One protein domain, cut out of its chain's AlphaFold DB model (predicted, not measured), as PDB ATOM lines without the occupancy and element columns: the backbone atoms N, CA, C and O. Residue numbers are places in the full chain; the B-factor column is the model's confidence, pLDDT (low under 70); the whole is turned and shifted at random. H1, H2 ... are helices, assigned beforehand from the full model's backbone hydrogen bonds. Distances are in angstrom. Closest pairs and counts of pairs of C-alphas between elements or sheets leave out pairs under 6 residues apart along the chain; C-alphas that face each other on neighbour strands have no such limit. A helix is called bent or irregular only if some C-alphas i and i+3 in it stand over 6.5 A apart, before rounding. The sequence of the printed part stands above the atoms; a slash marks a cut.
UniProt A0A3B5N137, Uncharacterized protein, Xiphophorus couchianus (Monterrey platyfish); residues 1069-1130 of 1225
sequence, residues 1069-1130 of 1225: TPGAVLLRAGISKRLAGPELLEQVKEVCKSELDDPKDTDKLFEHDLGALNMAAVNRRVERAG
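Overview. This is residues 1069 to 1130 of the 1225 residues of an uncharacterized protein of Xiphophorus couchianus (Monterrey platyfish) (UniProt A0A3B5N137). A small head of three helices, H1, H2 and H3, has a fourth helix, H4, pointing away from it as an arm. H2 is shaped like an L, with a kink of 80 degrees near residue 1088, and H1 and H3 both pack on its last part; residues 1123 to 1130 of H4 stick out from the head. The printed part has 62 residues with four named helices, H1, H2, H3 and H4 in that order along the chain, and no named strand; its class is all helix, each named element being a helix. It is only just compact, close to loose, with a radius of gyration of the C-alphas of 12.3 A, and elongated, spanning 39 by 24 by 17 A.

Along the chain. H1, residues 1070 to 1077, begins with C-alpha 1070 at (581.652, 537.270, 423.580) and is 10.4 A long from first to last C-alpha. After a tight link of 3 residues, H2, residues 1081 to 1098, measures 19.5 A and ends with C-alpha 1098 at (575.434, 538.011, 431.714). H2 is irregular: C-alphas 1083 and 1086 are 9.3 A apart. A tight link of 5 residues follows, then H3, residues 1104 to 1109, 9.1 A long. After a short link of 6 residues, H4, residues 1116 to 1130, runs 20.0 A to C-alpha 1130 at (612.653, 548.976, 433.176).

Arrangement. H1 and H2 form a helical hairpin. They touch, H2 with residues 1095 to 1097 alone, at a steep tilt of 44 degrees, opposite ways; their closest C-alphas are those of Gly 1071 and Cys 1096, 4.3 A apart. H2 and H3 form a second helical hairpin, at a shallow tilt of 22 degrees, opposite ways. H2 touches H3 with residues 1093 to 1097 alone, and their closest C-alphas, those of Cys 1096 and Thr 1106, are 6.5 A apart. H1 and H3 are close but not clearly touching, with the C-alphas of Leu 1075 and Leu 1109 closest at 6.2 A. H4 touches H1 with residues 1116 to 1117 alone, at a shallow tilt of 16 degrees, the same way; the closest C-alphas, those of Ala 1077 and Leu 1117, are 5.1 A apart. H2 and H4 are apart. In H1 and H4 every O i to N i+4 pair is within hydrogen-bond range; in H2 11 of 14 are, and in H3 1 of 2.

Size, cuts and confidence. The two C-alphas farthest apart, those of Ser 1098 and Ala 1129, are 39.1 A apart. Without the free residues 1123 to 1130, the body spans 28 by 22 by 17 A. The printed part has no cut, and no link is long. The mean pLDDT of the printed part is 79.4; residue 1101, residues 1103 to 1106 and residues 1108 to 1110 are under 70.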
ATOM      1  N   THR A1069     583.108 532.654 424.275       82.56
ATOM      2  CA  THR A1069     581.948 533.532 424.509       82.56
ATOM      3  C   THR A1069     582.335 534.994 424.250       82.56
ATOM      4  O   THR A1069     583.486 535.370 424.527       82.56
ATOM      5  N   PRO A1070     581.429 535.832 423.713       79.38
ATOM      6  CA  PRO A1070     581.652 537.270 423.580       79.38
ATOM      7  C   PRO A1070     582.241 537.893 424.852       79.38
ATOM      8  O   PRO A1070     583.290 538.532 424.775       79.38
ATOM      9  N   GLY A1071     581.671 537.605 426.024       78.88
ATOM     10  CA  GLY A1071     582.167 538.013 427.335       78.88
ATOM     11  C   GLY A1071     583.624 537.611 427.564       78.88
ATOM     12  O   GLY A1071     584.472 538.478 427.770       78.88
ATOM     13  N   ALA A1072     583.973 536.326 427.447       78.19
ATOM     14  CA  ALA A1072     585.344 535.856 427.677       78.19
ATOM     15  C   ALA A1072     586.356 536.371 426.631       78.19
ATOM     16  O   ALA A1072     587.542 536.534 426.941       78.19
ATOM     17  N   VAL A1073     585.930 536.635 425.392       82.38
ATOM     18  CA  VAL A1073     586.769 537.257 424.351       82.38
ATOM     19  C   VAL A1073     587.009 538.733 424.664       82.38
ATOM     20  O   VAL A1073     588.158 539.184 424.621       82.38
ATOM     21  N   LEU A1074     585.962 539.466 425.039       80.69
ATOM     22  CA  LEU A1074     586.036 540.872 425.434       80.69
ATOM     23  C   LEU A1074     586.804 541.049 426.750       80.69
ATOM     24  O   LEU A1074     587.542 542.022 426.870       80.69
ATOM     25  N   LEU A1075     586.775 540.069 427.662       76.69
ATOM     26  CA  LEU A1075     587.676 540.010 428.819       76.69
ATOM     27  C   LEU A1075     589.158 539.914 428.418       76.69
ATOM     28  O   LEU A1075     590.009 540.516 429.062       76.69
ATOM     29  N   ARG A1076     589.514 539.170 427.363       75.56
ATOM     30  CA  ARG A1076     590.931 538.997 426.974       75.56
ATOM     31  C   ARG A1076     591.463 540.094 426.059       75.56
ATOM     32  O   ARG A1076     592.652 540.404 426.114       75.56
ATOM     33  N   ALA A1077     590.613 540.677 425.219       81.31
ATOM     34  CA  ALA A1077     590.966 541.865 424.447       81.31
ATOM     35  C   ALA A1077     590.972 543.123 425.337       81.31
ATOM     36  O   ALA A1077     591.895 543.940 425.265       81.31
ATOM     37  N   GLY A1078     589.952 543.245 426.192       79.75
ATOM     38  CA  GLY A1078     589.557 544.452 426.909       79.75
ATOM     39  C   GLY A1078     589.133 545.590 425.975       79.75
ATOM     40  O   GLY A1078     589.475 545.622 424.792       79.75
ATOM     41  N   ILE A1079     588.415 546.573 426.515       82.44
ATOM     42  CA  ILE A1079     587.920 547.726 425.747       82.44
ATOM     43  C   ILE A1079     588.508 549.013 426.314       82.44
ATOM     44  O   ILE A1079     588.611 549.189 427.523       82.44
ATOM     45  N   SER A1080     588.897 549.935 425.433       81.75
ATOM     46  CA  SER A1080     589.302 551.274 425.855       81.75
ATOM     47  C   SER A1080     588.072 552.127 426.152       81.75
ATOM     48  O   SER A1080     587.363 552.523 425.227       81.75
ATOM     49  N   LYS A1081     587.866 552.480 427.428       80.81
ATOM     50  CA  LYS A1081     586.819 553.425 427.870       80.81
ATOM     51  C   LYS A1081     586.810 554.705 427.028       80.81
ATOM     52  O   LYS A1081     585.760 555.196 426.631       80.81
ATOM     53  N   ARG A1082     588.011 555.209 426.716       77.19
ATOM     54  CA  ARG A1082     588.247 556.447 425.958       77.19
ATOM     55  C   ARG A1082     587.831 556.385 424.485       77.19
ATOM     56  O   ARG A1082     587.734 557.439 423.868       77.19
ATOM     57  N   LEU A1083     587.642 555.189 423.922       80.88
ATOM     58  CA  LEU A1083     587.245 554.986 422.523       80.88
ATOM     59  C   LEU A1083     585.825 554.421 422.383       80.88
ATOM     60  O   LEU A1083     585.189 554.667 421.365       80.88
ATOM     61  N   ALA A1084     585.333 553.687 423.385       83.25
ATOM     62  CA  ALA A1084     583.954 553.197 423.425       83.25
ATOM     63  C   ALA A1084     582.943 554.261 423.890       83.25
ATOM     64  O   ALA A1084     581.795 554.237 423.458       83.25
ATOM     65  N   GLY A1085     583.357 555.186 424.763       83.94
ATOM     66  CA  GLY A1085     582.426 556.062 425.479       83.94
ATOM     67  C   GLY A1085     581.677 555.328 426.606       83.94
ATOM     68  O   GLY A1085     581.817 554.113 426.749       83.94
ATOM     69  N   PRO A1086     580.914 556.051 427.447       81.94
ATOM     70  CA  PRO A1086     580.262 555.466 428.619       81.94
ATOM     71  C   PRO A1086     579.122 554.506 428.249       81.94
ATOM     72  O   PRO A1086     579.077 553.402 428.778       81.94
ATOM     73  N   GLU A1087     578.261 554.882 427.302       85.06
ATOM     74  CA  GLU A1087     577.052 554.131 426.920       85.06
ATOM     75  C   GLU A1087     577.379 552.717 426.412       85.06
ATOM     76  O   GLU A1087     576.837 551.723 426.892       85.06
ATOM     77  N   LEU A1088     578.329 552.605 425.476       83.94
ATOM     78  CA  LEU A1088     578.747 551.316 424.919       83.94
ATOM     79  C   LEU A1088     579.593 550.506 425.916       83.94
ATOM     80  O   LEU A1088     579.556 549.277 425.899       83.94
ATOM     81  N   LEU A1089     580.326 551.167 426.821       84.62
ATOM     82  CA  LEU A1089     581.017 550.492 427.923       84.62
ATOM     83  C   LEU A1089     580.021 549.878 428.920       84.62
ATOM     84  O   LEU A1089     580.279 548.792 429.432       84.62
ATOM     85  N   GLU A1090     578.899 550.544 429.193       86.19
ATOM     86  CA  GLU A1090     577.845 550.048 430.083       86.19
ATOM     87  C   GLU A1090     577.096 548.858 429.468       86.19
ATOM     88  O   GLU A1090     577.016 547.808 430.104       86.19
ATOM     89  N   GLN A1091     576.692 548.950 428.197       84.12
ATOM     90  CA  GLN A1091     576.098 547.822 427.463       84.12
ATOM     91  C   GLN A1091     577.030 546.601 427.418       84.12
ATOM     92  O   GLN A1091     576.599 545.473 427.649       84.12
ATOM     93  N   VAL A1092     578.332 546.796 427.170       85.00
ATOM     94  CA  VAL A1092     579.273 545.666 427.181       85.00
ATOM     95  C   VAL A1092     579.551 545.160 428.601       85.00
ATOM     96  O   VAL A1092     579.746 543.960 428.780       85.00
ATOM     97  N   LYS A1093     579.518 546.013 429.633       83.44
ATOM     98  CA  LYS A1093     579.545 545.552 431.032       83.44
ATOM     99  C   LYS A1093     578.348 544.662 431.350       83.44
ATOM    100  O   LYS A1093     578.550 543.645 432.003       83.44
ATOM    101  N   GLU A1094     577.150 545.012 430.891       85.19
ATOM    102  CA  GLU A1094     575.940 544.200 431.058       85.19
ATOM    103  C   GLU A1094     576.072 542.845 430.343       85.19
ATOM    104  O   GLU A1094     575.958 541.806 430.992       85.19
ATOM    105  N   VAL A1095     576.435 542.840 429.052       83.94
ATOM    106  CA  VAL A1095     576.656 541.602 428.278       83.94
ATOM    107  C   VAL A1095     577.718 540.717 428.936       83.94
ATOM    108  O   VAL A1095     577.459 539.542 429.186       83.94
ATOM    109  N   CYS A1096     578.876 541.274 429.310       81.00
ATOM    110  CA  CYS A1096     579.901 540.529 430.042       81.00
ATOM    111  C   CYS A1096     579.352 539.961 431.363       81.00
ATOM    112  O   CYS A1096     579.541 538.780 431.627       81.00
ATOM    113  N   LYS A1097     578.636 540.755 432.170       82.31
ATOM    114  CA  LYS A1097     578.037 540.296 433.441       82.31
ATOM    115  C   LYS A1097     576.952 539.226 433.259       82.31
ATOM    116  O   LYS A1097     576.652 538.535 434.225       82.31
ATOM    117  N   SER A1098     576.395 539.072 432.057       78.62
ATOM    118  CA  SER A1098     575.434 538.011 431.714       78.62
ATOM    119  C   SER A1098     576.069 536.729 431.149       78.62
ATOM    120  O   SER A1098     575.453 535.670 431.221       78.62
ATOM    121  N   GLU A1099     577.294 536.802 430.612       75.50
ATOM    122  CA  GLU A1099     578.001 535.681 429.960       75.50
ATOM    123  C   GLU A1099     579.195 535.129 430.768       75.50
ATOM    124  O   GLU A1099     580.001 534.356 430.240       75.50
ATOM    125  N   LEU A1100     579.364 535.552 432.024       73.06
ATOM    126  CA  LEU A1100     580.508 535.197 432.867       73.06
ATOM    127  C   LEU A1100     580.055 534.746 434.253       73.06
ATOM    128  O   LEU A1100     579.270 535.429 434.907       73.06
ATOM    129  N   ASP A1101     580.629 533.640 434.721       68.12
ATOM    130  CA  ASP A1101     580.294 533.028 436.010       68.12
ATOM    131  C   ASP A1101     580.684 533.911 437.214       68.12
ATOM    132  O   ASP A1101     580.051 533.841 438.268       68.12
ATOM    133  N   ASP A1102     581.698 534.774 437.056       72.38
ATOM    134  CA  ASP A1102     582.231 535.631 438.121       72.38
ATOM    135  C   ASP A1102     582.159 537.131 437.737       72.38
ATOM    136  O   ASP A1102     583.016 537.648 437.007       72.38
ATOM    137  N   PRO A1103     581.161 537.899 438.224       65.88
ATOM    138  CA  PRO A1103     580.956 539.288 437.800       65.88
ATOM    139  C   PRO A1103     582.096 540.223 438.233       65.88
ATOM    140  O   PRO A1103     582.284 541.284 437.633       65.88
ATOM    141  N   LYS A1104     582.890 539.829 439.239       68.81
ATOM    142  CA  LYS A1104     584.025 540.602 439.776       68.81
ATOM    143  C   LYS A1104     585.134 540.832 438.751       68.81
ATOM    144  O   LYS A1104     585.840 541.833 438.850       68.81
ATOM    145  N   ASP A1105     585.291 539.940 437.776       68.81
ATOM    146  CA  ASP A1105     586.345 540.063 436.765       68.81
ATOM    147  C   ASP A1105     585.986 541.059 435.659       68.81
ATOM    148  O   ASP A1105     586.879 541.664 435.061       68.81
ATOM    149  N   THR A1106     584.694 541.337 435.456       69.12
ATOM    150  CA  THR A1106     584.246 542.372 434.511       69.12
ATOM    151  C   THR A1106     584.720 543.764 434.925       69.12
ATOM    152  O   THR A1106     585.257 544.504 434.104       69.12
ATOM    153  N   ASP A1107     584.591 544.120 436.206       72.19
ATOM    154  CA  ASP A1107     584.939 545.462 436.672       72.19
ATOM    155  C   ASP A1107     586.463 545.672 436.772       72.19
ATOM    156  O   ASP A1107     586.925 546.769 436.461       72.19
ATOM    157  N   LYS A1108     587.254 544.618 437.044       69.75
ATOM    158  CA  LYS A1108     588.729 544.631 436.890       69.75
ATOM    159  C   LYS A1108     589.152 544.890 435.440       69.75
ATOM    160  O   LYS A1108     590.103 545.618 435.171       69.75
ATOM    161  N   LEU A1109     588.448 544.306 434.470       63.41
ATOM    162  CA  LEU A1109     588.817 544.418 433.053       63.41
ATOM    163  C   LEU A1109     588.370 545.716 432.379       63.41
ATOM    164  O   LEU A1109     588.876 546.060 431.308       63.41
ATOM    165  N   PHE A1110     587.539 546.492 433.072       69.81
ATOM    166  CA  PHE A1110     587.322 547.911 432.810       69.81
ATOM    167  C   PHE A1110     587.904 548.797 433.929       69.81
ATOM    168  O   PHE A1110     587.401 549.894 434.168       69.81
ATOM    169  N   GLU A1111     588.982 548.368 434.595       75.25
ATOM    170  CA  GLU A1111     589.748 549.224 435.509       75.25
ATOM    171  C   GLU A1111     590.582 550.246 434.720       75.25
ATOM    172  O   GLU A1111     590.548 551.441 435.011       75.25
ATOM    173  N   HIS A1112     591.268 549.810 433.662       72.00
ATOM    174  CA  HIS A1112     592.148 550.658 432.850       72.00
ATOM    175  C   HIS A1112     591.430 551.360 431.681       72.00
ATOM    176  O   HIS A1112     590.418 550.899 431.159       72.00
ATOM    177  N   ASP A1113     591.983 552.491 431.236       70.75
ATOM    178  CA  ASP A1113     591.416 553.317 430.154       70.75
ATOM    179  C   ASP A1113     591.685 552.776 428.742       70.75
ATOM    180  O   ASP A1113     591.035 553.191 427.775       70.75
ATOM    181  N   LEU A1114     592.644 551.859 428.610       72.38
ATOM    182  CA  LEU A1114     592.959 551.109 427.398       72.38
ATOM    183  C   LEU A1114     592.580 549.640 427.622       72.38
ATOM    184  O   LEU A1114     592.738 549.127 428.726       72.38
ATOM    185  N   GLY A1115     592.137 548.951 426.568       80.06
ATOM    186  CA  GLY A1115     591.813 547.525 426.652       80.06
ATOM    187  C   GLY A1115     593.009 546.670 427.087       80.06
ATOM    188  O   GLY A1115     594.154 546.986 426.755       80.06
ATOM    189  N   ALA A1116     592.736 545.585 427.814       77.94
ATOM    190  CA  ALA A1116     593.702 544.670 428.422       77.94
ATOM    191  C   ALA A1116     594.874 544.266 427.510       77.94
ATOM    192  O   ALA A1116     596.019 544.277 427.956       77.94
ATOM    193  N   LEU A1117     594.637 543.986 426.224       76.69
ATOM    194  CA  LEU A1117     595.694 543.634 425.269       76.69
ATOM    195  C   LEU A1117     596.643 544.816 425.000       76.69
ATOM    196  O   LEU A1117     597.864 544.644 424.968       76.69
ATOM    197  N   ASN A1118     596.102 546.031 424.880       83.19
ATOM    198  CA  ASN A1118     596.891 547.255 424.737       83.19
ATOM    199  C   ASN A1118     597.614 547.616 426.043       83.19
ATOM    200  O   ASN A1118     598.778 548.009 425.989       83.19
ATOM    201  N   MET A1119     596.985 547.420 427.206       83.56
ATOM    202  CA  MET A1119     597.653 547.576 428.505       83.56
ATOM    203  C   MET A1119     598.787 546.568 428.682       83.56
ATOM    204  O   MET A1119     599.886 546.964 429.046       83.56
ATOM    205  N   ALA A1120     598.599 545.298 428.321       82.50
ATOM    206  CA  ALA A1120     599.668 544.300 428.334       82.50
ATOM    207  C   ALA A1120     600.814 544.665 427.370       82.50
ATOM    208  O   ALA A1120     601.982 544.438 427.683       82.50
ATOM    209  N   ALA A1121     600.517 545.270 426.215       85.31
ATOM    210  CA  ALA A1121     601.537 545.776 425.293       85.31
ATOM    211  C   ALA A1121     602.285 547.014 425.836       85.31
ATOM    212  O   ALA A1121     603.488 547.148 425.595       85.31
ATOM    213  N   VAL A1122     601.606 547.894 426.580       85.56
ATOM    214  CA  VAL A1122     602.215 549.033 427.290       85.56
ATOM    215  C   VAL A1122     603.065 548.546 428.461       85.56
ATOM    216  O   VAL A1122     604.233 548.917 428.533       85.56
ATOM    217  N   ASN A1123     602.550 547.656 429.309       86.19
ATOM    218  CA  ASN A1123     603.272 547.083 430.445       86.19
ATOM    219  C   ASN A1123     604.535 546.359 429.967       86.19
ATOM    220  O   ASN A1123     605.623 546.715 430.401       86.19
ATOM    221  N   ARG A1124     604.450 545.508 428.933       90.06
ATOM    222  CA  ARG A1124     605.632 544.892 428.292       90.06
ATOM    223  C   ARG A1124     606.631 545.905 427.726       90.06
ATOM    224  O   ARG A1124     607.816 545.599 427.628       90.06
ATOM    225  N   ARG A1125     606.197 547.103 427.317       87.75
ATOM    226  CA  ARG A1125     607.098 548.187 426.878       87.75
ATOM    227  C   ARG A1125     607.771 548.869 428.075       87.75
ATOM    228  O   ARG A1125     608.970 549.127 428.009       87.75
ATOM    229  N   VAL A1126     607.023 549.119 429.148       89.06
ATOM    230  CA  VAL A1126     607.519 549.692 430.411       89.06
ATOM    231  C   VAL A1126     608.482 548.728 431.106       89.06
ATOM    232  O   VAL A1126     609.554 549.152 431.512       89.06
ATOM    233  N   GLU A1127     608.170 547.433 431.151       86.31
ATOM    234  CA  GLU A1127     609.048 546.356 431.623       86.31
ATOM    235  C   GLU A1127     610.364 546.340 430.841       86.31
ATOM    236  O   GLU A1127     611.428 546.415 431.444       86.31
ATOM    237  N   ARG A1128     610.321 546.324 429.498       85.81
ATOM    238  CA  ARG A1128     611.534 546.330 428.653       85.81
ATOM    239  C   ARG A1128     612.404 547.571 428.847       85.81
ATOM    240  O   ARG A1128     613.624 547.446 428.819       85.81
ATOM    241  N   ALA A1129     611.806 548.746 429.053       84.56
ATOM    242  CA  ALA A1129     612.553 549.944 429.441       84.56
ATOM    243  C   ALA A1129     613.138 549.792 430.863       84.56
ATOM    244  O   ALA A1129     614.322 550.045 431.092       84.56
ATOM    245  N   GLY A1130     612.321 549.277 431.786       81.12
ATOM    246  CA  GLY A1130     612.653 548.976 433.176       81.12
ATOM    247  C   GLY A1130     613.807 547.991 433.352       81.12
ATOM    248  O   GLY A1130     614.607 548.173 434.264       81.12
TER     249      GLY A1130